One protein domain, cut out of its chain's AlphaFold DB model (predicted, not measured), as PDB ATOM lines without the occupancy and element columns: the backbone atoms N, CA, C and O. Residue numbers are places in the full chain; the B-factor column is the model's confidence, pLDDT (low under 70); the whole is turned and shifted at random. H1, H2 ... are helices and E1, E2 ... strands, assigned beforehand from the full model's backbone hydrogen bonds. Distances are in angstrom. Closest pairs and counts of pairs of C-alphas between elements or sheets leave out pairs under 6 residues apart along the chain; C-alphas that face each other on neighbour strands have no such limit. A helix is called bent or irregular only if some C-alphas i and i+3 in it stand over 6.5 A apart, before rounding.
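AT A GLANCE: This is residues 3 to 216 of the 216 residues of an uncharacterized protein of Candidatus Bathyarchaeota archaeon (UniProt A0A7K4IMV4). Two lobes, each a twisted four-stranded sheet with helices, meet where the edge strands E3 and E7 come together, and H3 and H6 lie between the two sheets. H7 covers the other face of the first sheet and H4 that of the second, while the hairpin E7 and E8 reaches out as an arm with its tip at residues 180 to 183. The printed part has 214 residues, with seven named helices and eight named strands in the order E1 H1 H2 E2 H3 E3 E4 H4 E5 H5 E6 H6 E7 E8 H7; the class is mixed. The sheets run E1 E2 E4 E3 and E5 E6 E8 E7, both mixed; the whole is compact, with a radius of gyration of the C-alphas of 16.8 A and spans of 48 by 48 by 34 A.

IN THESE COORDINATES: E1, residues 3 to 6, begins at C-alpha 3 (43.797, -38.811, 4.758). H1 is 10 to 13, H2 16 to 29, E2 32 to 38, and H3 39 to 55, 25.9 A long. H3 is only just irregular: C-alphas 40 and 43 are 6.8 A apart. E3 is 59 to 68, E4 75 to 83, H4 90 to 98, E5 111 to 114, H5 120 to 133, E6 136 to 142 and H6 145 to 157. E7, 166 to 179, is 34.4 A long, and E8, 184 to 196, 36.5 A. E3 bends by 61 degrees at residue 65, E7 by 66 degrees at 169. H7, 204 to 214, ends at C-alpha 214 (47.795, -29.714, 14.289).

HOW THE PARTS SIT: H3 is the hub, touching H1, H2 and H6. Its closest C-alphas to H2 are Ala 48 and Ala 16, 4.6 A. H3 and H6 touch at a steep tilt of 61 degrees, opposite ways; Ala 43 and Ile 146 have the closest C-alphas, 5.3 A. H5 touches H6 through residues 152 to 156 of H6 alone, Ile 124 and Leu 152 being closest by C-alphas, 7.1 A. H7 is on the first sheet at a height of 8.5 A, on the opposite face from H3; H4 is on the second at 9.1 A, opposite H6. E1 and E2 are parallel, N 4 to O 34 2.8 A; E8 and E7 are antiparallel, N 172 to O 191 2.9 A. Every O i to N i+4 pair is within hydrogen-bond range in H4, H6 and H7; H2 has 9 of 10, H3 11 of 13, H5 8 of 10, and H1 is too short for one.

THE WHOLE: The farthest C-alphas, Arg 29 and Arg 107, are 49.8 A apart. The printed part has no cut; the link H4 to E5 is long. Residues 69 to 74 are among those under pLDDT 70.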
ATOM      1  N   LEU A   3      44.449 -38.869   3.452       93.50
ATOM      2  CA  LEU A   3      43.797 -38.811   4.758       93.50
ATOM      3  C   LEU A   3      42.300 -38.553   4.566       93.50
ATOM      4  O   LEU A   3      41.937 -37.553   3.945       93.50
ATOM      5  N   ILE A   4      41.462 -39.423   5.128       95.12
ATOM      6  CA  ILE A   4      40.028 -39.198   5.332       95.12
ATOM      7  C   ILE A   4      39.839 -38.798   6.790       95.12
ATOM      8  O   ILE A   4      40.240 -39.522   7.702       95.12
ATOM      9  N   LEU A   5      39.239 -37.632   7.000       93.94
ATOM     10  CA  LEU A   5      38.962 -37.095   8.322       93.94
ATOM     11  C   LEU A   5      37.457 -37.161   8.576       93.94
ATOM     12  O   LEU A   5      36.696 -36.536   7.845       93.94
ATOM     13  N   VAL A   6      37.054 -37.889   9.614       93.94
ATOM     14  CA  VAL A   6      35.659 -38.043  10.039       93.94
ATOM     15  C   VAL A   6      35.445 -37.204  11.294       93.94
ATOM     16  O   VAL A   6      35.992 -37.496  12.362       93.94
ATOM     17  N   LYS A   7      34.668 -36.135  11.158       91.50
ATOM     18  CA  LYS A   7      34.463 -35.134  12.202       91.50
ATOM     19  C   LYS A   7      33.175 -35.388  12.992       91.50
ATOM     20  O   LYS A   7      32.267 -36.060  12.500       91.50
ATOM     21  N   PRO A   8      33.036 -34.811  14.198       89.75
ATOM     22  CA  PRO A   8      31.801 -34.866  14.971       89.75
ATOM     23  C   PRO A   8      30.543 -34.442  14.209       89.75
ATOM     24  O   PRO A   8      29.485 -35.051  14.379       89.75
ATOM     25  N   GLU A   9      30.645 -33.434  13.338       89.25
ATOM     26  CA  GLU A   9      29.505 -32.938  12.555       89.25
ATOM     27  C   GLU A   9      29.022 -33.961  11.515       89.25
ATOM     28  O   GLU A   9      27.847 -33.953  11.132       89.25
ATOM     29  N   ASP A  10      29.903 -34.870  11.095       89.69
ATOM     30  CA  ASP A  10      29.589 -35.929  10.141       89.69
ATOM     31  C   ASP A  10      28.741 -37.032  10.772       89.69
ATOM     32  O   ASP A  10      28.074 -37.770  10.058       89.69
ATOM     33  N   VAL A  11      28.679 -37.134  12.104       87.25
ATOM     34  CA  VAL A  11      27.825 -38.125  12.782       87.25
ATOM     35  C   VAL A  11      26.341 -37.848  12.535       87.25
ATOM     36  O   VAL A  11      25.555 -38.782  12.404       87.25
ATOM     37  N   ALA A  12      25.951 -36.574  12.450       79.81
ATOM     38  CA  ALA A  12      24.563 -36.180  12.207       79.81
ATOM     39  C   ALA A  12      24.162 -36.268  10.724       79.81
ATOM     40  O   ALA A  12      22.976 -36.369  10.415       79.81
ATOM     41  N   LYS A  13      25.136 -36.188   9.810       74.12
ATOM     42  CA  LYS A  13      24.910 -36.052   8.358       74.12
ATOM     43  C   LYS A  13      25.314 -37.289   7.558       74.12
ATOM     44  O   LYS A  13      24.842 -37.485   6.442       74.12
ATOM     45  N   GLY A  14      26.225 -38.084   8.100       67.06
ATOM     46  CA  GLY A  14      26.923 -39.157   7.418       67.06
ATOM     47  C   GLY A  14      26.409 -40.535   7.807       67.06
ATOM     48  O   GLY A  14      26.009 -40.802   8.937       67.06
ATOM     49  N   SER A  15      26.469 -41.442   6.840       82.75
ATOM     50  CA  SER A  15      26.283 -42.875   7.046       82.75
ATOM     51  C   SER A  15      27.647 -43.559   7.027       82.75
ATOM     52  O   SER A  15      28.518 -43.178   6.245       82.75
ATOM     53  N   ALA A  16      27.827 -44.621   7.816       87.88
ATOM     54  CA  ALA A  16      29.027 -45.455   7.731       87.88
ATOM     55  C   ALA A  16      29.256 -45.987   6.297       87.88
ATOM     56  O   ALA A  16      30.398 -46.174   5.887       87.88
ATOM     57  N   TYR A  17      28.189 -46.146   5.500       91.44
ATOM     58  CA  TYR A  17      28.282 -46.493   4.078       91.44
ATOM     59  C   TYR A  17      28.913 -45.396   3.219       91.44
ATOM     60  O   TYR A  17      29.641 -45.717   2.285       91.44
ATOM     61  N   HIS A  18      28.654 -44.119   3.516       93.69
ATOM     62  CA  HIS A  18      29.242 -43.006   2.769       93.69
ATOM     63  C   HIS A  18      30.771 -43.036   2.884       93.69
ATOM     64  O   HIS A  18      31.461 -43.139   1.872       93.69
ATOM     65  N   PHE A  19      31.278 -43.072   4.118       96.06
ATOM     66  CA  PHE A  19      32.713 -43.169   4.383       96.06
ATOM     67  C   PHE A  19      33.304 -44.502   3.925       96.06
ATOM     68  O   PHE A  19      34.425 -44.528   3.432       96.06
ATOM     69  N   SER A  20      32.553 -45.605   4.011       96.69
ATOM     70  CA  SER A  20      33.013 -46.888   3.472       96.69
ATOM     71  C   SER A  20      33.245 -46.820   1.957       96.69
ATOM     72  O   SER A  20      34.283 -47.259   1.461       96.69
ATOM     73  N   ASN A  21      32.319 -46.213   1.210       95.69
ATOM     74  CA  ASN A  21      32.478 -46.018  -0.231       95.69
ATOM     75  C   ASN A  21      33.670 -45.108  -0.553       95.69
ATOM     76  O   ASN A  21      34.405 -45.381  -1.501       95.69
ATOM     77  N   GLU A  22      33.877 -44.047   0.228       96.12
ATOM     78  CA  GLU A  22      35.045 -43.173   0.091       96.12
ATOM     79  C   GLU A  22      36.351 -43.946   0.322       96.12
ATOM     80  O   GLU A  22      37.233 -43.917  -0.537       96.12
ATOM     81  N   ILE A  23      36.442 -44.726   1.405       97.31
ATOM     82  CA  ILE A  23      37.599 -45.579   1.723       97.31
ATOM     83  C   ILE A  23      37.920 -46.526   0.566       97.31
ATOM     84  O   ILE A  23      39.068 -46.593   0.123       97.31
ATOM     85  N   ILE A  24      36.916 -47.243   0.051       96.56
ATOM     86  CA  ILE A  24      37.094 -48.192  -1.054       96.56
ATOM     87  C   ILE A  24      37.586 -47.462  -2.308       96.56
ATOM     88  O   ILE A  24      38.525 -47.917  -2.962       96.56
ATOM     89  N   ASN A  25      36.979 -46.324  -2.651       95.81
ATOM     90  CA  ASN A  25      37.340 -45.570  -3.849       95.81
ATOM     91  C   ASN A  25      38.751 -44.983  -3.777       95.81
ATOM     92  O   ASN A  25      39.487 -45.056  -4.765       95.81
ATOM     93  N   GLU A  26      39.151 -44.450  -2.625       96.56
ATOM     94  CA  GLU A  26      40.497 -43.912  -2.439       96.56
ATOM     95  C   GLU A  26      41.538 -45.035  -2.414       96.56
ATOM     96  O   GLU A  26      42.531 -44.956  -3.137       96.56
ATOM     97  N   LEU A  27      41.290 -46.147  -1.711       95.06
ATOM     98  CA  LEU A  27      42.206 -47.293  -1.718       95.06
ATOM     99  C   LEU A  27      42.327 -47.958  -3.088       95.06
ATOM    100  O   LEU A  27      43.344 -48.581  -3.363       95.06
ATOM    101  N   ARG A  28      41.364 -47.829  -4.007       92.94
ATOM    102  CA  ARG A  28      41.582 -48.295  -5.390       92.94
ATOM    103  C   ARG A  28      42.769 -47.585  -6.043       92.94
ATOM    104  O   ARG A  28      43.526 -48.240  -6.758       92.94
ATOM    105  N   ARG A  29      42.939 -46.292  -5.765       93.50
ATOM    106  CA  ARG A  29      43.964 -45.414  -6.354       93.50
ATOM    107  C   ARG A  29      45.258 -45.423  -5.547       93.50
ATOM    108  O   ARG A  29      46.341 -45.456  -6.120       93.50
ATOM    109  N   GLU A  30      45.136 -45.461  -4.228       93.25
ATOM    110  CA  GLU A  30      46.255 -45.366  -3.300       93.25
ATOM    111  C   GLU A  30      46.768 -46.748  -2.866       93.25
ATOM    112  O   GLU A  30      46.046 -47.749  -2.865       93.25
ATOM    113  N   LYS A  31      48.043 -46.828  -2.474       90.38
ATOM    114  CA  LYS A  31      48.583 -48.036  -1.817       90.38
ATOM    115  C   LYS A  31      48.161 -48.126  -0.352       90.38
ATOM    116  O   LYS A  31      48.042 -49.220   0.196       90.38
ATOM    117  N   GLU A  32      47.970 -46.968   0.266       93.50
ATOM    118  CA  GLU A  32      47.694 -46.822   1.682       93.50
ATOM    119  C   GLU A  32      46.830 -45.584   1.918       93.50
ATOM    120  O   GLU A  32      46.983 -44.566   1.238       93.50
ATOM    121  N   LEU A  33      45.934 -45.677   2.893       95.88
ATOM    122  CA  LEU A  33      44.982 -44.639   3.253       95.88
ATOM    123  C   LEU A  33      44.911 -44.529   4.772       95.88
ATOM    124  O   LEU A  33      44.851 -45.547   5.459       95.88
ATOM    125  N   CYS A  34      44.880 -43.311   5.299       96.31
ATOM    126  CA  CYS A  34      44.616 -43.083   6.712       96.31
ATOM    127  C   CYS A  34      43.178 -42.601   6.919       96.31
ATOM    128  O   CYS A  34      42.722 -41.698   6.218       96.31
ATOM    129  N   VAL A  35      42.485 -43.188   7.891       96.94
ATOM    130  CA  VAL A  35      41.179 -42.738   8.376       96.94
ATOM    131  C   VAL A  35      41.347 -42.266   9.811       96.94
ATOM    132  O   VAL A  35      41.844 -43.012  10.656       96.94
ATOM    133  N   VAL A  36      40.923 -41.037  10.086       95.94
ATOM    134  CA  VAL A  36      40.982 -40.448  11.423       95.94
ATOM    135  C   VAL A  36      39.594 -40.023  11.856       95.94
ATOM    136  O   VAL A  36      38.959 -39.215  11.185       95.94
ATOM    137  N   GLY A  37      39.149 -40.539  12.998       94.69
ATOM    138  CA  GLY A  37      37.905 -40.133  13.648       94.69
ATOM    139  C   GLY A  37      38.175 -39.554  15.021       94.69
ATOM    140  O   GLY A  37      38.998 -40.094  15.751       94.69
ATOM    141  N   PHE A  38      37.473 -38.495  15.413       91.75
ATOM    142  CA  PHE A  38      37.649 -37.886  16.735       91.75
ATOM    143  C   PHE A  38      36.325 -37.558  17.420       91.75
ATOM    144  O   PHE A  38      35.280 -37.405  16.788       91.75
ATOM    145  N   GLY A  39      36.357 -37.512  18.751       90.62
ATOM    146  CA  GLY A  39      35.183 -37.306  19.589       90.62
ATOM    147  C   GLY A  39      34.134 -38.404  19.393       90.62
ATOM    148  O   GLY A  39      34.414 -39.597  19.499       90.62
ATOM    149  N   ASN A  40      32.899 -38.004  19.092       90.25
ATOM    150  CA  ASN A  40      31.796 -38.933  18.837       90.25
ATOM    151  C   ASN A  40      31.850 -39.600  17.442       90.25
ATOM    152  O   ASN A  40      31.031 -40.483  17.173       90.25
ATOM    153  N   ALA A  41      32.805 -39.229  16.579       93.94
ATOM    154  CA  ALA A  41      32.986 -39.801  15.244       93.94
ATOM    155  C   ALA A  41      33.919 -41.029  15.197       93.94
ATOM    156  O   ALA A  41      34.059 -41.663  14.146       93.94
ATOM    157  N   ILE A  42      34.528 -41.418  16.326       95.81
ATOM    158  CA  ILE A  42      35.375 -42.621  16.426       95.81
ATOM    159  C   ILE A  42      34.585 -43.865  15.997       95.81
ATOM    160  O   ILE A  42      35.023 -44.616  15.130       95.81
ATOM    161  N   ALA A  43      33.386 -44.059  16.551       94.88
ATOM    162  CA  ALA A  43      32.514 -45.182  16.224       94.88
ATOM    163  C   ALA A  43      32.174 -45.215  14.731       94.88
ATOM    164  O   ALA A  43      32.223 -46.279  14.118       94.88
ATOM    165  N   LEU A  44      31.865 -44.057  14.137       95.44
ATOM    166  CA  LEU A  44      31.560 -43.942  12.710       95.44
ATOM    167  C   LEU A  44      32.747 -44.369  11.843       95.44
ATOM    168  O   LEU A  44      32.563 -45.123  10.890       95.44
ATOM    169  N   SER A  45      33.958 -43.967  12.227       96.94
ATOM    170  CA  SER A  45      35.199 -44.353  11.546       96.94
ATOM    171  C   SER A  45      35.452 -45.858  11.636       96.94
ATOM    172  O   SER A  45      35.698 -46.503  10.620       96.94
ATOM    173  N   CYS A  46      35.312 -46.444  12.830       96.62
ATOM    174  CA  CYS A  46      35.437 -47.889  13.034       96.62
ATOM    175  C   CYS A  46      34.411 -48.674  12.203       96.62
ATOM    176  O   CYS A  46      34.760 -49.662  11.558       96.62
ATOM    177  N   MET A  47      33.150 -48.225  12.190       95.25
ATOM    178  CA  MET A  47      32.083 -48.850  11.404       95.25
ATOM    179  C   MET A  47      32.357 -48.754   9.901       95.25
ATOM    180  O   MET A  47      32.211 -49.750   9.197       95.25
ATOM    181  N   ALA A  48      32.790 -47.590   9.409       96.38
ATOM    182  CA  ALA A  48      33.139 -47.399   8.006       96.38
ATOM    183  C   ALA A  48      34.285 -48.327   7.579       96.38
ATOM    184  O   ALA A  48      34.148 -49.040   6.589       96.38
ATOM    185  N   VAL A  49      35.365 -48.400   8.366       96.94
ATOM    186  CA  VAL A  49      36.501 -49.299   8.102       96.94
ATOM    187  C   VAL A  49      36.082 -50.768   8.107       96.94
ATOM    188  O   VAL A  49      36.485 -51.521   7.216       96.94
ATOM    189  N   GLN A  50      35.265 -51.189   9.078       95.12
ATOM    190  CA  GLN A  50      34.773 -52.565   9.137       95.12
ATOM    191  C   GLN A  50      33.920 -52.900   7.909       95.12
ATOM    192  O   GLN A  50      34.120 -53.943   7.292       95.12
ATOM    193  N   LEU A  51      33.006 -52.005   7.519       94.12
ATOM    194  CA  LEU A  51      32.203 -52.168   6.306       94.12
ATOM    195  C   LEU A  51      33.091 -52.263   5.063       94.12
ATOM    196  O   LEU A  51      32.888 -53.157   4.247       94.12
ATOM    197  N   SER A  52      34.100 -51.400   4.930       95.88
ATOM    198  CA  SER A  52      35.023 -51.444   3.790       95.88
ATOM    199  C   SER A  52      35.801 -52.752   3.725       95.88
ATOM    200  O   SER A  52      35.939 -53.317   2.644       95.88
ATOM    201  N   SER A  53      36.261 -53.251   4.874       94.00
ATOM    202  CA  SER A  53      36.995 -54.520   4.982       94.00
ATOM    203  C   SER A  53      36.111 -55.737   4.687       94.00
ATOM    204  O   SER A  53      36.599 -56.747   4.194       94.00
ATOM    205  N   ASN A  54      34.804 -55.641   4.953       91.38
ATOM    206  CA  ASN A  54      33.841 -56.693   4.623       91.38
ATOM    207  C   ASN A  54      33.440 -56.685   3.135       91.38
ATOM    208  O   ASN A  54      33.075 -57.727   2.599       91.38
ATOM    209  N   ILE A  55      33.460 -55.518   2.479       91.56
ATOM    210  CA  ILE A  55      32.990 -55.339   1.093       91.56
ATOM    211  C   ILE A  55      34.129 -55.490   0.075       91.56
ATOM    212  O   ILE A  55      33.905 -55.962  -1.039       91.56
ATOM    213  N   ALA A  56      35.340 -55.061   0.422       92.69
ATOM    214  CA  ALA A  56      36.464 -54.962  -0.501       92.69
ATOM    215  C   ALA A  56      37.774 -55.431   0.144       92.69
ATOM    216  O   ALA A  56      37.852 -55.671   1.345       92.69
ATOM    217  N   ASN A  57      38.833 -55.530  -0.668       92.50
ATOM    218  CA  ASN A  57      40.173 -55.858  -0.185       92.50
ATOM    219  C   ASN A  57      40.806 -54.664   0.558       92.50
ATOM    220  O   ASN A  57      41.662 -53.955   0.025       92.50
ATOM    221  N   VAL A  58      40.327 -54.433   1.777       94.81
ATOM    222  CA  VAL A  58      40.796 -53.412   2.711       94.81
ATOM    223  C   VAL A  58      41.244 -54.121   3.981       94.81
ATOM    224  O   VAL A  58      40.498 -54.887   4.581       94.81
ATOM    225  N   SER A  59      42.487 -53.883   4.376       95.19
ATOM    226  CA  SER A  59      43.106 -54.451   5.567       95.19
ATOM    227  C   SER A  59      43.605 -53.333   6.470       95.19
ATOM    228  O   SER A  59      44.287 -52.413   6.016       95.19
ATOM    229  N   VAL A  60      43.299 -53.434   7.763       95.69
ATOM    230  CA  VAL A  60      43.882 -52.566   8.790       95.69
ATOM    231  C   VAL A  60      45.348 -52.956   8.972       95.69
ATOM    232  O   VAL A  60      45.653 -54.111   9.263       95.69
ATOM    233  N   LYS A  61      46.260 -52.004   8.798       94.75
ATOM    234  CA  LYS A  61      47.698 -52.169   9.056       94.75
ATOM    235  C   LYS A  61      48.082 -51.692  10.447       94.75
ATOM    236  O   LYS A  61      48.905 -52.309  11.114       94.75
ATOM    237  N   GLU A  62      47.447 -50.617  10.891       94.38
ATOM    238  CA  GLU A  62      47.683 -49.998  12.187       94.38
ATOM    239  C   GLU A  62      46.377 -49.404  12.706       94.38
ATOM    240  O   GLU A  62      45.571 -48.883  11.934       94.38
ATOM    241  N   MET A  63      46.185 -49.485  14.018       95.75
ATOM    242  CA  MET A  63      45.097 -48.824  14.716       95.75
ATOM    243  C   MET A  63      45.611 -48.335  16.063       95.75
ATOM    244  O   MET A  63      46.181 -49.108  16.836       95.75
ATOM    245  N   SER A  64      45.409 -47.057  16.340       95.69
ATOM    246  CA  SER A  64      45.867 -46.398  17.558       95.69
ATOM    247  C   SER A  64      44.799 -45.444  18.081       95.69
ATOM    248  O   SER A  64      43.954 -44.943  17.334       95.69
ATOM    249  N   LEU A  65      44.834 -45.213  19.392       95.06
ATOM    250  CA  LEU A  65      44.034 -44.199  20.064       95.06
ATOM    251  C   LEU A  65      44.971 -43.144  20.636       95.06
ATOM    252  O   LEU A  65      45.989 -43.479  21.247       95.06
ATOM    253  N   ASP A  66      44.616 -41.883  20.445       92.00
ATOM    254  CA  ASP A  66      45.354 -40.750  21.002       92.00
ATOM    255  C   ASP A  66      44.440 -39.530  21.153       92.00
ATOM    256  O   ASP A  66      43.304 -39.527  20.676       92.00
ATOM    257  N   TYR A  67      44.927 -38.487  21.809       88.00
ATOM    258  CA  TYR A  67      44.306 -37.172  21.781       88.00
ATOM    259  C   TYR A  67      44.676 -36.443  20.483       88.00
ATOM    260  O   TYR A  67      45.836 -36.411  20.081       88.00
ATOM    261  N   ILE A  68      43.678 -35.862  19.819       81.69
ATOM    262  CA  ILE A  68      43.828 -35.164  18.540       81.69
ATOM    263  C   ILE A  68      43.603 -33.660  18.731       81.69
ATOM    264  O   ILE A  68      42.646 -33.242  19.386       81.69
ATOM    265  N   GLY A  69      44.461 -32.855  18.099       68.31
ATOM    266  CA  GLY A  69      44.401 -31.392  18.113       68.31
ATOM    267  C   GLY A  69      45.207 -30.767  19.252       68.31
ATOM    268  O   GLY A  69      46.060 -31.416  19.856       68.31
ATOM    269  N   ALA A  70      44.947 -29.488  19.547       57.38
ATOM    270  CA  ALA A  70      45.653 -28.777  20.612       57.38
ATOM    271  C   ALA A  70      45.522 -29.531  21.957       57.38
ATOM    272  O   ALA A  70      44.396 -29.872  22.334       57.38
ATOM    273  N   PRO A  71      46.613 -29.727  22.727       48.84
ATOM    274  CA  PRO A  71      46.608 -30.502  23.977       48.84
ATOM    275  C   PRO A  71      45.527 -30.091  24.992       48.84
ATOM    276  O   PRO A  71      45.062 -30.911  25.781       48.84
ATOM    277  N   ALA A  72      45.087 -28.829  24.957       50.84
ATOM    278  CA  ALA A  72      44.021 -28.312  25.811       50.84
ATOM    279  C   ALA A  72      42.632 -28.907  25.505       50.84
ATOM    280  O   ALA A  72      41.813 -29.034  26.413       50.84
ATOM    281  N   LEU A  73      42.360 -29.288  24.252       59.44
ATOM    282  CA  LEU A  73      41.031 -29.728  23.818       59.44
ATOM    283  C   LEU A  73      40.709 -31.164  24.252       59.44
ATOM    284  O   LEU A  73      39.534 -31.513  24.321       59.44
ATOM    285  N   ASN A  74      41.721 -31.980  24.583       69.75
ATOM    286  CA  ASN A  74      41.551 -33.345  25.101       69.75
ATOM    287  C   ASN A  74      40.555 -34.202  24.292       69.75
ATOM    288  O   ASN A  74      39.866 -35.064  24.843       69.75
ATOM    289  N   ILE A  75      40.475 -33.988  22.976       84.94
ATOM    290  CA  ILE A  75      39.537 -34.716  22.125       84.94
ATOM    291  C   ILE A  75      40.169 -36.058  21.782       84.94
ATOM    292  O   ILE A  75      41.137 -36.121  21.031       84.94
ATOM    293  N   GLY A  76      39.634 -37.139  22.344       89.69
ATOM    294  CA  GLY A  76      40.070 -38.480  21.976       89.69
ATOM    295  C   GLY A  76      39.787 -38.768  20.504       89.69
ATOM    296  O   GLY A  76      38.771 -38.331  19.959       89.69
ATOM    297  N   GLY A  77      40.666 -39.525  19.864       93.50
ATOM    298  CA  GLY A  77      40.524 -39.926  18.479       93.50
ATOM    299  C   GLY A  77      41.151 -41.278  18.187       93.50
ATOM    300  O   GLY A  77      41.925 -41.825  18.972       93.50
ATOM    301  N   VAL A  78      40.761 -41.821  17.042       96.19
ATOM    302  CA  VAL A  78      41.282 -43.055  16.476       96.19
ATOM    303  C   VAL A  78      41.983 -42.741  15.172       96.19
ATOM    304  O   VAL A  78      41.454 -42.012  14.332       96.19
ATOM    305  N   VAL A  79      43.165 -43.315  15.006       96.38
ATOM    306  CA  VAL A  79      43.924 -43.281  13.763       96.38
ATOM    307  C   VAL A  79      43.978 -44.706  13.237       96.38
ATOM    308  O   VAL A  79      44.406 -45.621  13.940       96.38
ATOM    309  N   ILE A  80      43.500 -44.907  12.011       96.94
ATOM    310  CA  ILE A  80      43.457 -46.214  11.358       96.94
ATOM    311  C   ILE A  80      44.214 -46.112  10.039       96.94
ATOM    312  O   ILE A  80      43.837 -45.345   9.152       96.94
ATOM    313  N   VAL A  81      45.284 -46.888   9.896       95.94
ATOM    314  CA  VAL A  81      46.036 -47.001   8.642       95.94
ATOM    315  C   VAL A  81      45.549 -48.239   7.906       95.94
ATOM    316  O   VAL A  81      45.534 -49.340   8.457       95.94
ATOM    317  N   LEU A  82      45.159 -48.056   6.651       96.50
ATOM    318  CA  LEU A  82      44.576 -49.078   5.795       96.50
ATOM    319  C   LEU A  82      45.466 -49.340   4.584       96.50
ATOM    320  O   LEU A  82      46.060 -48.418   4.030       96.50
ATOM    321  N   GLY A  83      45.474 -50.575   4.098       95.56
ATOM    322  CA  GLY A  83      45.980 -50.897   2.766       95.56
ATOM    323  C   GLY A  83      45.345 -52.157   2.193       95.56
ATOM    324  O   GLY A  83      44.333 -52.634   2.694       95.56
ATOM    325  N   LYS A  84      45.931 -52.676   1.112       92.56
ATOM    326  CA  LYS A  84      45.394 -53.826   0.354       92.56
ATOM    327  C   LYS A  84      45.934 -55.178   0.811       92.56
ATOM    328  O   LYS A  84      45.361 -56.208   0.482       92.56
ATOM    329  N   GLU A  85      47.060 -55.178   1.513       88.81
ATOM    330  CA  GLU A  85      47.720 -56.393   1.983       88.81
ATOM    331  C   GLU A  85      47.531 -56.540   3.488       88.81
ATOM    332  O   GLU A  85      47.637 -55.572   4.249       88.81
ATOM    333  N   ARG A  86      47.262 -57.773   3.919       82.81
ATOM    334  CA  ARG A  86      47.154 -58.122   5.332       82.81
ATOM    335  C   ARG A  86      48.550 -58.333   5.909       82.81
ATOM    336  O   ARG A  86      49.045 -59.451   5.970       82.81
ATOM    337  N   GLU A  87      49.171 -57.241   6.341       85.12
ATOM    338  CA  GLU A  87      50.493 -57.268   6.987       85.12
ATOM    339  C   GLU A  87      50.424 -57.763   8.441       85.12
ATOM    340  O   GLU A  87      51.378 -58.339   8.961       85.12
ATOM    341  N   VAL A  88      49.284 -57.556   9.108       86.38
ATOM    342  CA  VAL A  88      49.093 -57.884  10.524       86.38
ATOM    343  C   VAL A  88      47.980 -58.911  10.686       86.38
ATOM    344  O   VAL A  88      46.841 -58.710  10.258       86.38
ATOM    345  N   ASP A  89      48.287 -60.012  11.372       91.19
ATOM    346  CA  ASP A  89      47.270 -60.960  11.814       91.19
ATOM    347  C   ASP A  89      46.663 -60.526  13.157       91.19
ATOM    348  O   ASP A  89      47.084 -60.954  14.236       91.19
ATOM    349  N   TRP A  90      45.669 -59.640  13.080       91.44
ATOM    350  CA  TRP A  90      44.975 -59.099  14.251       91.44
ATOM    351  C   TRP A  90      44.292 -60.170  15.097       91.44
ATOM    352  O   TRP A  90      44.315 -60.080  16.322       91.44
ATOM    353  N   GLU A  91      43.732 -61.208  14.475       91.44
ATOM    354  CA  GLU A  91      43.087 -62.303  15.205       91.44
ATOM    355  C   GLU A  91      44.091 -63.090  16.038       91.44
ATOM    356  O   GLU A  91      43.833 -63.402  17.202       91.44
ATOM    357  N   LYS A  92      45.268 -63.369  15.472       93.94
ATOM    358  CA  LYS A  92      46.349 -64.014  16.215       93.94
ATOM    359  C   LYS A  92      46.817 -63.145  17.383       93.94
ATOM    360  O   LYS A  92      46.876 -63.650  18.502       93.94
ATOM    361  N   LYS A  93      47.068 -61.848  17.158       94.88
ATOM    362  CA  LYS A  93      47.480 -60.914  18.225       94.88
ATOM    363  C   LYS A  93      46.456 -60.835  19.364       94.88
ATOM    364  O   LYS A  93      46.839 -60.927  20.528       94.88
ATOM    365  N   LYS A  94      45.162 -60.726  19.041       95.00
ATOM    366  CA  LYS A  94      44.076 -60.742  20.038       95.00
ATOM    367  C   LYS A  94      44.080 -62.039  20.845       95.00
ATOM    368  O   LYS A  94      44.130 -61.994  22.068       95.00
ATOM    369  N   LYS A  95      44.124 -63.196  20.173       95.38
ATOM    370  CA  LYS A  95      44.154 -64.510  20.839       95.38
ATOM    371  C   LYS A  95      45.374 -64.691  21.743       95.38
ATOM    372  O   LYS A  95      45.260 -65.324  22.789       95.38
ATOM    373  N   GLU A  96      46.536 -64.174  21.354       96.19
ATOM    374  CA  GLU A  96      47.753 -64.228  22.172       96.19
ATOM    375  C   GLU A  96      47.632 -63.415  23.467       96.19
ATOM    376  O   GLU A  96      48.132 -63.860  24.501       96.19
ATOM    377  N   LEU A  97      46.956 -62.261  23.428       96.25
ATOM    378  CA  LEU A  97      46.665 -61.464  24.623       96.25
ATOM    379  C   LEU A  97      45.559 -62.104  25.463       96.25
ATOM    380  O   LEU A  97      45.758 -62.311  26.656       96.25
ATOM    381  N   ASP A  98      44.449 -62.502  24.841       96.44
ATOM    382  CA  ASP A  98      43.304 -63.119  25.519       96.44
ATOM    383  C   ASP A  98      43.709 -64.366  26.322       96.44
ATOM    384  O   ASP A  98      43.242 -64.565  27.439       96.44
ATOM    385  N   ARG A  99      44.640 -65.184  25.807       96.19
ATOM    386  CA  ARG A  99      45.166 -66.370  26.512       96.19
ATOM    387  C   ARG A  99      45.902 -66.056  27.815       96.19
ATOM    388  O   ARG A  99      46.027 -66.939  28.658       96.19
ATOM    389  N   LYS A 100      46.417 -64.836  27.970       95.38
ATOM    390  CA  LYS A 100      47.125 -64.379  29.177       95.38
ATOM    391  C   LYS A 100      46.175 -63.751  30.199       95.38
ATOM    392  O   LYS A 100      46.640 -63.210  31.198       95.38
ATOM    393  N   MET A 101      44.868 -63.761  29.933       96.81
ATOM    394  CA  MET A 101      43.883 -62.990  30.680       96.81
ATOM    395  C   MET A 101      42.727 -63.859  31.167       96.81
ATOM    396  O   MET A 101      42.222 -64.732  30.463       96.81
ATOM    397  N   LYS A 102      42.236 -63.556  32.368       96.06
ATOM    398  CA  LYS A 102      40.974 -64.086  32.885       96.06
ATOM    399  C   LYS A 102      39.814 -63.214  32.393       96.06
ATOM    400  O   LYS A 102      39.448 -62.227  33.032       96.06
ATOM    401  N   LEU A 103      39.265 -63.538  31.223       94.62
ATOM    402  CA  LEU A 103      38.219 -62.745  30.561       94.62
ATOM    403  C   LEU A 103      36.815 -63.063  31.084       94.62
ATOM    404  O   LEU A 103      36.002 -63.685  30.404       94.62
ATOM    405  N   ASP A 104      36.525 -62.609  32.298       92.81
ATOM    406  CA  ASP A 104      35.198 -62.707  32.899       92.81
ATOM    407  C   ASP A 104      34.812 -61.434  33.674       92.81
ATOM    408  O   ASP A 104      35.588 -60.481  33.809       92.81
ATOM    409  N   PHE A 105      33.577 -61.418  34.178       87.69
ATOM    410  CA  PHE A 105      33.011 -60.308  34.949       87.69
ATOM    411  C   PHE A 105      33.281 -60.405  36.455       87.69
ATOM    412  O   PHE A 105      32.770 -59.587  37.221       87.69
ATOM    413  N   SER A 106      34.061 -61.391  36.905       89.69
ATOM    414  CA  SER A 106      34.359 -61.553  38.325       89.69
ATOM    415  C   SER A 106      35.194 -60.381  38.855       89.69
ATOM    416  O   SER A 106      35.747 -59.565  38.103       89.69
ATOM    417  N   ARG A 107      35.310 -60.297  40.186       82.94
ATOM    418  CA  ARG A 107      36.116 -59.269  40.862       82.94
ATOM    419  C   ARG A 107      37.578 -59.273  40.405       82.94
ATOM    420  O   ARG A 107      38.179 -58.206  40.338       82.94
ATOM    421  N   ASP A 108      38.113 -60.447  40.080       88.00
ATOM    422  CA  ASP A 108      39.490 -60.633  39.606       88.00
ATOM    423  C   ASP A 108      39.557 -60.853  38.084       88.00
ATOM    424  O   ASP A 108      40.614 -61.154  37.539       88.00
ATOM    425  N   GLY A 109      38.424 -60.719  37.390       93.62
ATOM    426  CA  GLY A 109      38.367 -60.747  35.935       93.62
ATOM    427  C   GLY A 109      38.997 -59.498  35.325       93.62
ATOM    428  O   GLY A 109      38.969 -58.416  35.915       93.62
ATOM    429  N   GLN A 110      39.507 -59.630  34.107       96.56
ATOM    430  CA  GLN A 110      40.245 -58.596  33.376       96.56
ATOM    431  C   GLN A 110      39.457 -58.045  32.179       96.56
ATOM    432  O   GLN A 110      40.041 -57.452  31.275       96.56
ATOM    433  N   LEU A 111      38.136 -58.242  32.157       96.00
ATOM    434  CA  LEU A 111      37.245 -57.755  31.108       96.00
ATOM    435  C   LEU A 111      36.362 -56.605  31.615       96.00
ATOM    436  O   LEU A 111      35.760 -56.684  32.687       96.00
ATOM    437  N   ILE A 112      36.259 -55.559  30.798       94.50
ATOM    438  CA  ILE A 112      35.296 -54.467  30.911       94.50
ATOM    439  C   ILE A 112      34.505 -54.404  29.609       94.50
ATOM    440  O   ILE A 112      35.070 -54.190  28.537       94.50
ATOM    441  N   VAL A 113      33.187 -54.562  29.699       92.75
ATOM    442  CA  VAL A 113      32.280 -54.370  28.564       92.75
ATOM    443  C   VAL A 113      31.604 -53.017  28.724       92.75
ATOM    444  O   VAL A 113      30.854 -52.799  29.676       92.75
ATOM    445  N   ILE A 114      31.860 -52.100  27.794       91.19
ATOM    446  CA  ILE A 114      31.206 -50.795  27.786       91.19
ATOM    447  C   ILE A 114      29.858 -50.937  27.101       91.19
ATOM    448  O   ILE A 114      29.757 -51.212  25.906       91.19
ATOM    449  N   SER A 115      28.813 -50.713  27.883       82.00
ATOM    450  CA  SER A 115      27.436 -50.669  27.419       82.00
ATOM    451  C   SER A 115      26.806 -49.325  27.771       82.00
ATOM    452  O   SER A 115      27.387 -48.491  28.470       82.00
ATOM    453  N   LYS A 116      25.574 -49.115  27.307       70.06
ATOM    454  CA  LYS A 116      24.783 -47.922  27.639       70.06
ATOM    455  C   LYS A 116      24.476 -47.816  29.143       70.06
ATOM    456  O   LYS A 116      24.182 -46.723  29.605       70.06
ATOM    457  N   HIS A 117      24.572 -48.920  29.889       69.44
ATOM    458  CA  HIS A 117      24.133 -49.020  31.284       69.44
ATOM    459  C   HIS A 117      25.242 -48.798  32.324       69.44
ATOM    460  O   HIS A 117      24.926 -48.560  33.484       69.44
ATOM    461  N   LEU A 118      26.524 -48.849  31.944       71.19
ATOM    462  CA  LEU A 118      27.621 -48.470  32.848       71.19
ATOM    463  C   LEU A 118      27.803 -46.951  32.803       71.19
ATOM    464  O   LEU A 118      27.982 -46.418  31.707       71.19
ATOM    465  N   SER A 119      27.804 -46.248  33.939       72.75
ATOM    466  CA  SER A 119      28.145 -44.817  33.985       72.75
ATOM    467  C   SER A 119      29.670 -44.613  33.978       72.75
ATOM    468  O   SER A 119      30.380 -45.438  34.556       72.75
ATOM    469  N   PRO A 120      30.203 -43.546  33.341       69.12
ATOM    470  CA  PRO A 120      31.647 -43.265  33.321       69.12
ATOM    471  C   PRO A 120      32.288 -43.271  34.718       69.12
ATOM    472  O   PRO A 120      33.321 -43.914  34.913       69.12
ATOM    473  N   ASP A 121      31.605 -42.670  35.697       74.56
ATOM    474  CA  ASP A 121      32.067 -42.518  37.085       74.56
ATOM    475  C   ASP A 121      32.312 -43.852  37.800       74.56
ATOM    476  O   ASP A 121      33.112 -43.934  38.730       74.56
ATOM    477  N   GLN A 122      31.648 -44.923  37.359       82.81
ATOM    478  CA  GLN A 122      31.845 -46.267  37.901       82.81
ATOM    479  C   GLN A 122      32.920 -47.049  37.141       82.81
ATOM    480  O   GLN A 122      33.565 -47.928  37.717       82.81
ATOM    481  N   VAL A 123      33.134 -46.751  35.854       89.25
ATOM    482  CA  VAL A 123      34.014 -47.569  35.008       89.25
ATOM    483  C   VAL A 123      35.487 -47.297  35.284       89.25
ATOM    484  O   VAL A 123      36.277 -48.243  35.289       89.25
ATOM    485  N   ILE A 124      35.869 -46.043  35.545       90.75
ATOM    486  CA  ILE A 124      37.267 -45.695  35.842       90.75
ATOM    487  C   ILE A 124      37.734 -46.388  37.135       90.75
ATOM    488  O   ILE A 124      38.695 -47.161  37.058       90.75
ATOM    489  N   PRO A 125      37.058 -46.241  38.299       90.50
ATOM    490  CA  PRO A 125      37.478 -46.925  39.523       90.50
ATOM    491  C   PRO A 125      37.494 -48.450  39.381       90.50
ATOM    492  O   PRO A 125      38.404 -49.109  39.882       90.50
ATOM    493  N   LEU A 126      36.521 -49.022  38.662       91.56
ATOM    494  CA  LEU A 126      36.476 -50.460  38.397       91.56
ATOM    495  C   LEU A 126      37.677 -50.927  37.561       91.56
ATOM    496  O   LEU A 126      38.291 -51.945  37.880       91.56
ATOM    497  N   SER A 127      38.027 -50.176  36.518       93.25
ATOM    498  CA  SER A 127      39.162 -50.477  35.638       93.25
ATOM    499  C   SER A 127      40.488 -50.405  36.393       93.25
ATOM    500  O   SER A 127      41.296 -51.327  36.308       93.25
ATOM    501  N   LEU A 128      40.678 -49.360  37.205       92.00
ATOM    502  CA  LEU A 128      41.858 -49.205  38.061       92.00
ATOM    503  C   LEU A 128      41.953 -50.315  39.110       92.00
ATOM    504  O   LEU A 128      43.032 -50.846  39.343       92.00
ATOM    505  N   SER A 129      40.829 -50.704  39.717       92.25
ATOM    506  CA  SER A 129      40.773 -51.802  40.688       92.25
ATOM    507  C   SER A 129      41.197 -53.139  40.068       92.25
ATOM    508  O   SER A 129      41.946 -53.897  40.685       92.25
ATOM    509  N   LYS A 130      40.790 -53.407  38.819       93.94
ATOM    510  CA  LYS A 130      41.241 -54.588  38.065       93.94
ATOM    511  C   LYS A 130      42.736 -54.505  37.730       93.94
ATOM    512  O   LYS A 130      43.469 -55.451  38.003       93.94
ATOM    513  N   LEU A 131      43.215 -53.359  37.240       93.06
ATOM    514  CA  LEU A 131      44.640 -53.126  36.937       93.06
ATOM    515  C   LEU A 131      45.543 -53.114  38.182       93.06
ATOM    516  O   LEU A 131      46.732 -53.409  38.097       93.06
ATOM    517  N   ALA A 132      45.003 -52.835  39.369       91.44
ATOM    518  CA  ALA A 132      45.750 -52.959  40.617       91.44
ATOM    519  C   ALA A 132      46.111 -54.421  40.934       91.44
ATOM    520  O   ALA A 132      47.104 -54.673  41.615       91.44
ATOM    521  N   LYS A 133      45.323 -55.380  40.432       91.31
ATOM    522  CA  LYS A 133      45.494 -56.822  40.663       91.31
ATOM    523  C   LYS A 133      46.038 -57.585  39.458       91.31
ATOM    524  O   LYS A 133      46.263 -58.788  39.547       91.31
ATOM    525  N   SER A 134      46.171 -56.936  38.309       93.38
ATOM    526  CA  SER A 134      46.492 -57.594  37.046       93.38
ATOM    527  C   SER A 134      47.276 -56.663  36.141       93.38
ATOM    528  O   SER A 134      47.029 -55.464  36.106       93.38
ATOM    529  N   GLU A 135      48.202 -57.215  35.363       94.62
ATOM    530  CA  GLU A 135      48.989 -56.415  34.421       94.62
ATOM    531  C   GLU A 135      48.189 -55.984  33.192       94.62
ATOM    532  O   GLU A 135      48.538 -54.986  32.571       94.62
ATOM    533  N   LEU A 136      47.131 -56.722  32.841       96.75
ATOM    534  CA  LEU A 136      46.348 -56.520  31.622       96.75
ATOM    535  C   LEU A 136      44.877 -56.243  31.923       96.75
ATOM    536  O   LEU A 136      44.300 -56.839  32.836       96.75
ATOM    537  N   LEU A 137      44.255 -55.409  31.095       97.44
ATOM    538  CA  LEU A 137      42.819 -55.129  31.101       97.44
ATOM    539  C   LEU A 137      42.303 -55.029  29.665       97.44
ATOM    540  O   LEU A 137      42.875 -54.314  28.847       97.44
ATOM    541  N   LYS A 138      41.207 -55.727  29.365       97.88
ATOM    542  CA  LYS A 138      40.529 -55.691  28.069       97.88
ATOM    543  C   LYS A 138      39.259 -54.868  28.204       97.88
ATOM    544  O   LYS A 138      38.388 -55.199  29.007       97.88
ATOM    545  N   ILE A 139      39.141 -53.824  27.397       96.88
ATOM    546  CA  ILE A 139      37.928 -53.029  27.241       96.88
ATOM    547  C   ILE A 139      37.321 -53.395  25.891       96.88
ATOM    548  O   ILE A 139      37.993 -53.328  24.865       96.88
ATOM    549  N   THR A 140      36.048 -53.776  25.875       95.31
ATOM    550  CA  THR A 140      35.322 -54.073  24.639       95.31
ATOM    551  C   THR A 140      34.013 -53.303  24.562       95.31
ATOM    552  O   THR A 140      33.363 -53.059  25.581       95.31
ATOM    553  N   ALA A 141      33.633 -52.884  23.359       94.06
ATOM    554  CA  ALA A 141      32.410 -52.125  23.125       94.06
ATOM    555  C   ALA A 141      31.914 -52.276  21.692       94.06
ATOM    556  O   ALA A 141      32.708 -52.538  20.790       94.06
ATOM    557  N   THR A 142      30.617 -52.054  21.473       91.69
ATOM    558  CA  THR A 142      29.982 -52.158  20.152       91.69
ATOM    559  C   THR A 142      29.220 -50.895  19.772       91.69
ATOM    560  O   THR A 142      28.737 -50.149  20.631       91.69
ATOM    561  N   GLY A 143      29.105 -50.645  18.465       88.38
ATOM    562  CA  GLY A 143      28.335 -49.522  17.927       88.38
ATOM    563  C   GLY A 143      28.752 -48.180  18.537       88.38
ATOM    564  O   GLY A 143      29.934 -47.858  18.621       88.38
ATOM    565  N   THR A 144      27.794 -47.388  19.019       89.12
ATOM    566  CA  THR A 144      28.082 -46.058  19.588       89.12
ATOM    567  C   THR A 144      28.846 -46.101  20.917       89.12
ATOM    568  O   THR A 144      29.470 -45.106  21.290       89.12
ATOM    569  N   ALA A 145      28.860 -47.241  21.619       92.00
ATOM    570  CA  ALA A 145      29.626 -47.401  22.855       92.00
ATOM    571  C   ALA A 145      31.147 -47.422  22.612       92.00
ATOM    572  O   ALA A 145      31.910 -47.173  23.546       92.00
ATOM    573  N   ILE A 146      31.588 -47.630  21.362       94.56
ATOM    574  CA  ILE A 146      32.996 -47.534  20.942       94.56
ATOM    575  C   ILE A 146      33.607 -46.186  21.349       94.56
ATOM    576  O   ILE A 146      34.710 -46.160  21.888       94.56
ATOM    577  N   ASN A 147      32.874 -45.079  21.176       93.50
ATOM    578  CA  ASN A 147      33.345 -43.741  21.555       93.50
ATOM    579  C   ASN A 147      33.713 -43.669  23.044       93.50
ATOM    580  O   ASN A 147      34.755 -43.138  23.420       93.50
ATOM    581  N   ARG A 148      32.858 -44.242  23.900       92.25
ATOM    582  CA  ARG A 148      33.054 -44.251  25.354       92.25
ATOM    583  C   ARG A 148      34.212 -45.155  25.763       92.25
ATOM    584  O   ARG A 148      34.952 -44.800  26.670       92.25
ATOM    585  N   ALA A 149      34.377 -46.297  25.098       94.69
ATOM    586  CA  ALA A 149      35.506 -47.190  25.338       94.69
ATOM    587  C   ALA A 149      36.844 -46.544  24.973       94.69
ATOM    588  O   ALA A 149      37.794 -46.643  25.744       94.69
ATOM    589  N   ALA A 150      36.898 -45.846  23.835       94.94
ATOM    590  CA  ALA A 150      38.082 -45.108  23.419       94.94
ATOM    591  C   ALA A 150      38.439 -43.999  24.419       94.94
ATOM    592  O   ALA A 150      39.585 -43.916  24.854       94.94
ATOM    593  N   LEU A 151      37.452 -43.197  24.837       91.88
ATOM    594  CA  LEU A 151      37.671 -42.139  25.824       91.88
ATOM    595  C   LEU A 151      38.153 -42.700  27.167       91.88
ATOM    596  O   LEU A 151      39.143 -42.211  27.699       91.88
ATOM    597  N   LEU A 152      37.513 -43.762  27.669       92.56
ATOM    598  CA  LEU A 152      37.924 -44.427  28.904       92.56
ATOM    599  C   LEU A 152      39.367 -44.935  28.824       92.56
ATOM    600  O   LEU A 152      40.136 -44.751  29.762       92.56
ATOM    601  N   ALA A 153      39.739 -45.588  27.721       94.69
ATOM    602  CA  ALA A 153      41.099 -46.075  27.531       94.69
ATOM    603  C   ALA A 153      42.113 -44.926  27.576       94.69
ATOM    604  O   ALA A 153      43.114 -45.023  28.280       94.69
ATOM    605  N   LEU A 154      41.820 -43.824  26.880       93.12
ATOM    606  CA  LEU A 154      42.669 -42.637  26.876       93.12
ATOM    607  C   LEU A 154      42.779 -42.002  28.268       93.12
ATOM    608  O   LEU A 154      43.884 -41.700  28.714       93.12
ATOM    609  N   GLU A 155      41.665 -41.869  28.989       91.00
ATOM    610  CA  GLU A 155      41.647 -41.365  30.366       91.00
ATOM    611  C   GLU A 155      42.484 -42.236  31.306       91.00
ATOM    612  O   GLU A 155      43.305 -41.705  32.047       91.00
ATOM    613  N   LEU A 156      42.349 -43.563  31.234       92.00
ATOM    614  CA  LEU A 156      43.145 -44.493  32.045       92.00
ATOM    615  C   LEU A 156      44.648 -44.407  31.754       92.00
ATOM    616  O   LEU A 156      45.450 -44.736  32.625       92.00
ATOM    617  N   THR A 157      45.030 -43.968  30.554       91.38
ATOM    618  CA  THR A 157      46.439 -43.824  30.152       91.38
ATOM    619  C   THR A 157      47.031 -42.453  30.483       91.38
ATOM    620  O   THR A 157      48.242 -42.259  30.364       91.38
ATOM    621  N   LYS A 158      46.217 -41.492  30.946       84.06
ATOM    622  CA  LYS A 158      46.723 -40.207  31.438       84.06
ATOM    623  C   LYS A 158      47.531 -40.422  32.717       84.06
ATOM    624  O   LYS A 158      47.038 -40.966  33.709       84.06
ATOM    625  N   GLY A 159      48.782 -39.960  32.698       62.47
ATOM    626  CA  GLY A 159      49.640 -39.945  33.880       62.47
ATOM    627  C   GLY A 159      48.932 -39.227  35.030       62.47
ATOM    628  O   GLY A 159      48.369 -38.157  34.810       62.47
ATOM    629  N   ASN A 160      48.953 -39.837  36.221       69.06
ATOM    630  CA  ASN A 160      48.413 -39.371  37.516       69.06
ATOM    631  C   ASN A 160      47.138 -40.057  38.031       69.06
ATOM    632  O   ASN A 160      46.779 -39.814  39.180       69.06
ATOM    633  N   ILE A 161      46.470 -40.930  37.268       75.56
ATOM    634  CA  ILE A 161      45.310 -41.675  37.805       75.56
ATOM    635  C   ILE A 161      45.738 -42.991  38.481       75.56
ATOM    636  O   ILE A 161      45.179 -43.389  39.505       75.56
ATOM    637  N   ALA A 162      46.757 -43.660  37.940       79.50
ATOM    638  CA  ALA A 162      47.319 -44.889  38.494       79.50
ATOM    639  C   ALA A 162      48.720 -44.662  39.079       79.50
ATOM    640  O   ALA A 162      49.442 -43.755  38.668       79.50
ATOM    641  N   LYS A 163      49.112 -45.519  40.035       81.06
ATOM    642  CA  LYS A 163      50.450 -45.490  40.660       81.06
ATOM    643  C   LYS A 163      51.574 -45.831  39.679       81.06
ATOM    644  O   LYS A 163      52.690 -45.354  39.832       81.06
ATOM    645  N   GLU A 164      51.271 -46.679  38.704       87.62
ATOM    646  CA  GLU A 164      52.168 -47.097  37.630       87.62
ATOM    647  C   GLU A 164      51.597 -46.599  36.296       87.62
ATOM    648  O   GLU A 164      50.371 -46.489  36.176       87.62
ATOM    649  N   PRO A 165      52.438 -46.314  35.286       91.69
ATOM    650  CA  PRO A 165      51.949 -45.918  33.972       91.69
ATOM    651  C   PRO A 165      51.092 -47.034  33.363       91.69
ATOM    652  O   PRO A 165      51.428 -48.214  33.468       91.69
ATOM    653  N   ILE A 166      49.983 -46.664  32.729       95.25
ATOM    654  CA  ILE A 166      49.137 -47.575  31.955       95.25
ATOM    655  C   ILE A 166      49.234 -47.139  30.498       95.25
ATOM    656  O   ILE A 166      49.000 -45.972  30.187       95.25
ATOM    657  N   GLY A 167      49.558 -48.072  29.608       95.31
ATOM    658  CA  GLY A 167      49.618 -47.828  28.170       95.31
ATOM    659  C   GLY A 167      48.640 -48.707  27.404       95.31
ATOM    660  O   GLY A 167      48.205 -49.756  27.886       95.31
ATOM    661  N   ILE A 168      48.310 -48.279  26.191       97.25
ATOM    662  CA  ILE A 168      47.537 -49.069  25.234       97.25
ATOM    663  C   ILE A 168      48.507 -50.008  24.515       97.25
ATOM    664  O   ILE A 168      49.388 -49.558  23.787       97.25
ATOM    665  N   GLU A 169      48.354 -51.314  24.729       97.06
ATOM    666  CA  GLU A 169      49.168 -52.344  24.075       97.06
ATOM    667  C   GLU A 169      48.611 -52.721  22.697       97.06
ATOM    668  O   GLU A 169      49.371 -52.983  21.766       97.06
ATOM    669  N   LEU A 170      47.283 -52.754  22.557       97.19
ATOM    670  CA  LEU A 170      46.623 -53.106  21.303       97.19
ATOM    671  C   LEU A 170      45.252 -52.436  21.203       97.19
ATOM    672  O   LEU A 170      44.481 -52.438  22.161       97.19
ATOM    673  N   VAL A 171      44.923 -51.943  20.013       97.44
ATOM    674  CA  VAL A 171      43.560 -51.583  19.614       97.44
ATOM    675  C   VAL A 171      43.223 -52.408  18.383       97.44
ATOM    676  O   VAL A 171      44.018 -52.472  17.447       97.44
ATOM    677  N   ALA A 172      42.075 -53.071  18.389       96.44
ATOM    678  CA  ALA A 172      41.633 -53.892  17.275       96.44
ATOM    679  C   ALA A 172      40.133 -53.735  17.038       96.44
ATOM    680  O   ALA A 172      39.354 -53.544  17.973       96.44
ATOM    681  N   LEU A 173      39.732 -53.869  15.776       94.81
ATOM    682  CA  LEU A 173      38.335 -54.067  15.419       94.81
ATOM    683  C   LEU A 173      37.964 -55.546  15.554       94.81
ATOM    684  O   LEU A 173      38.792 -56.450  15.385       94.81
ATOM    685  N   SER A 174      36.700 -55.790  15.861       90.44
ATOM    686  CA  SER A 174      36.113 -57.121  15.815       90.44
ATOM    687  C   SER A 174      34.714 -57.080  15.226       90.44
ATOM    688  O   SER A 174      33.986 -56.096  15.350       90.44
ATOM    689  N   THR A 175      34.334 -58.172  14.573       86.50
ATOM    690  CA  THR A 175      32.949 -58.408  14.173       86.50
ATOM    691  C   THR A 175      32.260 -59.144  15.308       86.50
ATOM    692  O   THR A 175      32.716 -60.205  15.727       86.50
ATOM    693  N   ILE A 176      31.171 -58.576  15.819       82.12
ATOM    694  CA  ILE A 176      30.393 -59.159  16.910       82.12
ATOM    695  C   ILE A 176      29.050 -59.600  16.357       82.12
ATOM    696  O   ILE A 176      28.320 -58.810  15.765       82.12
ATOM    697  N   GLU A 177      28.714 -60.866  16.557       79.38
ATOM    698  CA  GLU A 177      27.421 -61.409  16.164       79.38
ATOM    699  C   GLU A 177      26.394 -61.156  17.268       79.38
ATOM    700  O   GLU A 177      26.479 -61.703  18.368       79.38
ATOM    701  N   LEU A 178      25.409 -60.312  16.973       72.44
ATOM    702  CA  LEU A 178      24.262 -60.063  17.835       72.44
ATOM    703  C   LEU A 178      23.116 -60.958  17.373       72.44
ATOM    704  O   LEU A 178      22.524 -60.738  16.317       72.44
ATOM    705  N   LYS A 179      22.796 -61.975  18.170       71.25
ATOM    706  CA  LYS A 179      21.604 -62.796  17.946       71.25
ATOM    707  C   LYS A 179      20.378 -62.058  18.476       71.25
ATOM    708  O   LYS A 179      20.300 -61.760  19.664       71.25
ATOM    709  N   THR A 180      19.435 -61.773  17.590       70.00
ATOM    710  CA  THR A 180      18.064 -61.374  17.933       70.00
ATOM    711  C   THR A 180      17.130 -62.567  17.725       70.00
ATOM    712  O   THR A 180      17.532 -63.562  17.122       70.00
ATOM    713  N   GLU A 181      15.889 -62.482  18.208       72.81
ATOM    714  CA  GLU A 181      14.902 -63.571  18.096       72.81
ATOM    715  C   GLU A 181      14.630 -64.002  16.642       72.81
ATOM    716  O   GLU A 181      14.275 -65.152  16.404       72.81
ATOM    717  N   SER A 182      14.837 -63.111  15.666       69.00
ATOM    718  CA  SER A 182      14.534 -63.356  14.251       69.00
ATOM    719  C   SER A 182      15.742 -63.309  13.311       69.00
ATOM    720  O   SER A 182      15.651 -63.812  12.194       69.00
ATOM    721  N   THR A 183      16.877 -62.725  13.717       69.19
ATOM    722  CA  THR A 183      18.057 -62.557  12.845       69.19
ATOM    723  C   THR A 183      19.371 -62.501  13.631       69.19
ATOM    724  O   THR A 183      19.410 -62.062  14.780       69.19
ATOM    725  N   THR A 184      20.480 -62.910  13.005       74.00
ATOM    726  CA  THR A 184      21.830 -62.605  13.511       74.00
ATOM    727  C   THR A 184      22.344 -61.372  12.783       74.00
ATOM    728  O   THR A 184      22.525 -61.403  11.568       74.00
ATOM    729  N   VAL A 185      22.558 -60.282  13.515       73.88
ATOM    730  CA  VAL A 185      23.086 -59.027  12.975       73.88
ATOM    731  C   VAL A 185      24.557 -58.921  13.347       73.88
ATOM    732  O   VAL A 185      24.918 -59.021  14.518       73.88
ATOM    733  N   GLN A 186      25.421 -58.706  12.359       78.56
ATOM    734  CA  GLN A 186      26.827 -58.400  12.613       78.56
ATOM    735  C   GLN A 186      26.972 -56.925  13.005       78.56
ATOM    736  O   GLN A 186      26.539 -56.030  12.283       78.56
ATOM    737  N   GLY A 187      27.580 -56.675  14.159       83.31
ATOM    738  CA  GLY A 187      27.939 -55.352  14.647       83.31
ATOM    739  C   GLY A 187      29.450 -55.138  14.632       83.31
ATOM    740  O   GLY A 187      30.229 -56.080  14.769       83.31
ATOM    741  N   THR A 188      29.870 -53.881  14.508       91.69
ATOM    742  CA  THR A 188      31.270 -53.496  14.710       91.69
ATOM    743  C   THR A 188      31.567 -53.384  16.201       91.69
ATOM    744  O   THR A 188      30.871 -52.673  16.936       91.69
ATOM    745  N   GLY A 189      32.616 -54.077  16.624       93.56
ATOM    746  CA  GLY A 189      33.228 -54.006  17.938       93.56
ATOM    747  C   GLY A 189      34.595 -53.334  17.900       93.56
ATOM    748  O   GLY A 189      35.299 -53.374  16.892       93.56
ATOM    749  N   ILE A 190      34.970 -52.738  19.029       96.25
ATOM    750  CA  ILE A 190      36.353 -52.388  19.341       96.25
ATOM    751  C   ILE A 190      36.815 -53.221  20.536       96.25
ATOM    752  O   ILE A 190      36.057 -53.461  21.481       96.25
ATOM    753  N   GLU A 191      38.070 -53.641  20.496       97.50
ATOM    754  CA  GLU A 191      38.775 -54.279  21.598       97.50
ATOM    755  C   GLU A 191      40.052 -53.495  21.879       97.50
ATOM    756  O   GLU A 191      40.887 -53.303  20.993       97.50
ATOM    757  N   ILE A 192      40.190 -53.027  23.115       98.19
ATOM    758  CA  ILE A 192      41.311 -52.219  23.581       98.19
ATOM    759  C   ILE A 192      41.977 -52.972  24.724       98.19
ATOM    760  O   ILE A 192      41.329 -53.317  25.712       98.19
ATOM    761  N   TYR A 193      43.272 -53.217  24.591       98.19
ATOM    762  CA  TYR A 193      44.084 -53.919  25.572       98.19
ATOM    763  C   TYR A 193      45.001 -52.905  26.240       98.19
ATOM    764  O   TYR A 193      45.836 -52.280  25.585       98.19
ATOM    765  N   LEU A 194      44.821 -52.732  27.544       97.44
ATOM    766  CA  LEU A 194      45.649 -51.881  28.384       97.44
ATOM    767  C   LEU A 194      46.639 -52.738  29.163       97.44
ATOM    768  O   LEU A 194      46.275 -53.815  29.644       97.44
ATOM    769  N   ARG A 195      47.862 -52.231  29.329       96.50
ATOM    770  CA  ARG A 195      48.905 -52.862  30.136       96.50
ATOM    771  C   ARG A 195      49.480 -51.883  31.154       96.50
ATOM    772  O   ARG A 195      49.830 -50.753  30.818       96.50
ATOM    773  N   LYS A 196      49.613 -52.348  32.394       94.56
ATOM    774  CA  LYS A 196      50.310 -51.647  33.474       94.56
ATOM    775  C   LYS A 196      51.832 -51.756  33.303       94.56
ATOM    776  O   LYS A 196      52.339 -52.797  32.899       94.56
ATOM    777  N   GLY A 197      52.555 -50.692  33.633       92.88
ATOM    778  CA  GLY A 197      54.016 -50.625  33.580       92.88
ATOM    779  C   GLY A 197      54.588 -50.212  32.220       92.88
ATOM    780  O   GLY A 197      55.805 -50.240  32.054       92.88
ATOM    781  N   ILE A 198      53.752 -49.811  31.253       94.31
ATOM    782  CA  ILE A 198      54.202 -49.359  29.925       94.31
ATOM    783  C   ILE A 198      53.632 -47.985  29.567       94.31
ATOM    784  O   ILE A 198      52.605 -47.568  30.098       94.31
ATOM    785  N   GLN A 199      54.280 -47.300  28.625       91.75
ATOM    786  CA  GLN A 199      53.710 -46.151  27.919       91.75
ATOM    787  C   GLN A 199      53.202 -46.591  26.545       91.75
ATOM    788  O   GLN A 199      53.781 -47.487  25.926       91.75
ATOM    789  N   THR A 200      52.137 -45.955  26.055       92.19
ATOM    790  CA  THR A 200      51.641 -46.189  24.693       92.19
ATOM    791  C   THR A 200      52.716 -45.805  23.677       92.19
ATOM    792  O   THR A 200      53.222 -44.682  23.685       92.19
ATOM    793  N   ALA A 201      53.073 -46.741  22.799       90.56
ATOM    794  CA  ALA A 201      54.033 -46.505  21.730       90.56
ATOM    795  C   ALA A 201      53.303 -46.165  20.428       90.56
ATOM    796  O   ALA A 201      52.432 -46.908  19.982       90.56
ATOM    797  N   TYR A 202      53.705 -45.065  19.796       91.06
ATOM    798  CA  TYR A 202      53.156 -44.618  18.517       91.06
ATOM    799  C   TYR A 202      54.180 -44.760  17.399       91.06
ATOM    800  O   TYR A 202      55.355 -44.410  17.572       91.06
ATOM    801  N   THR A 203      53.729 -45.225  16.234       90.56
ATOM    802  CA  THR A 203      54.574 -45.307  15.042       90.56
ATOM    803  C   THR A 203      54.957 -43.913  14.544       90.56
ATOM    804  O   THR A 203      54.312 -42.904  14.850       90.56
ATOM    805  N   SER A 204      56.010 -43.836  13.728       90.81
ATOM    806  CA  SER A 204      56.387 -42.585  13.055       90.81
ATOM    807  C   SER A 204      55.249 -42.029  12.195       90.81
ATOM    808  O   SER A 204      55.092 -40.814  12.108       90.81
ATOM    809  N   LYS A 205      54.428 -42.914  11.615       89.62
ATOM    810  CA  LYS A 205      53.289 -42.553  10.771       89.62
ATOM    811  C   LYS A 205      52.167 -41.910  11.578       89.62
ATOM    812  O   LYS A 205      51.699 -40.842  11.202       89.62
ATOM    813  N   HIS A 206      51.806 -42.487  12.726       90.44
ATOM    814  CA  HIS A 206      50.867 -41.864  13.666       90.44
ATOM    815  C   HIS A 206      51.312 -40.447  14.048       90.44
ATOM    816  O   HIS A 206      50.535 -39.502  13.963       90.44
ATOM    817  N   LYS A 207      52.597 -40.272  14.386       90.94
ATOM    818  CA  LYS A 207      53.156 -38.955  14.731       90.94
ATOM    819  C   LYS A 207      53.093 -37.957  13.570       90.94
ATOM    820  O   LYS A 207      52.864 -36.775  13.801       90.94
ATOM    821  N   GLU A 208      53.303 -38.406  12.333       90.88
ATOM    822  CA  GLU A 208      53.143 -37.570  11.135       90.88
ATOM    823  C   GLU A 208      51.686 -37.133  10.946       90.88
ATOM    824  O   GLU A 208      51.423 -35.961  10.688       90.88
ATOM    825  N   ILE A 209      50.736 -38.051  11.146       89.25
ATOM    826  CA  ILE A 209      49.299 -37.767  11.057       89.25
ATOM    827  C   ILE A 209      48.898 -36.706  12.080       89.25
ATOM    828  O   ILE A 209      48.239 -35.738  11.711       89.25
ATOM    829  N   LEU A 210      49.341 -36.833  13.334       87.31
ATOM    830  CA  LEU A 210      49.061 -35.826  14.361       87.31
ATOM    831  C   LEU A 210      49.598 -34.445  13.975       87.31
ATOM    832  O   LEU A 210      48.858 -33.470  14.059       87.31
ATOM    833  N   LYS A 211      50.826 -34.357  13.449       87.06
ATOM    834  CA  LYS A 211      51.390 -33.083  12.967       87.06
ATOM    835  C   LYS A 211      50.569 -32.458  11.838       87.06
ATOM    836  O   LYS A 211      50.405 -31.245  11.804       87.06
ATOM    837  N   ILE A 212      50.053 -33.270  10.911       86.31
ATOM    838  CA  ILE A 212      49.171 -32.785   9.834       86.31
ATOM    839  C   ILE A 212      47.865 -32.231  10.417       86.31
ATOM    840  O   ILE A 212      47.335 -31.248   9.904       86.31
ATOM    841  N   LEU A 213      47.340 -32.860  11.470       83.88
ATOM    842  CA  LEU A 213      46.104 -32.440  12.130       83.88
ATOM    843  C   LEU A 213      46.288 -31.182  12.986       83.88
ATOM    844  O   LEU A 213      45.350 -30.409  13.097       83.88
ATOM    845  N   GLU A 214      47.473 -30.945  13.549       79.00
ATOM    846  CA  GLU A 214      47.795 -29.714  14.289       79.00
ATOM    847  C   GLU A 214      47.885 -28.469  13.390       79.00
ATOM    848  O   GLU A 214      47.736 -27.348  13.869       79.00
ATOM    849  N   GLN A 215      48.148 -28.651  12.093       72.00
ATOM    850  CA  GLN A 215      48.292 -27.563  11.117       72.00
ATOM    851  C   GLN A 215      46.979 -27.178  10.417       72.00
ATOM    852  O   GLN A 215      46.970 -26.226   9.634       72.00
ATOM    853  N   LYS A 216      45.902 -27.937  10.640       63.84
ATOM    854  CA  LYS A 216      44.591 -27.748  10.008       63.84
ATOM    855  C   LYS A 216      43.573 -27.181  10.983       63.84
ATOM    856  O   LYS A 216      42.699 -26.435  10.492       63.84
TER     857      LYS A 216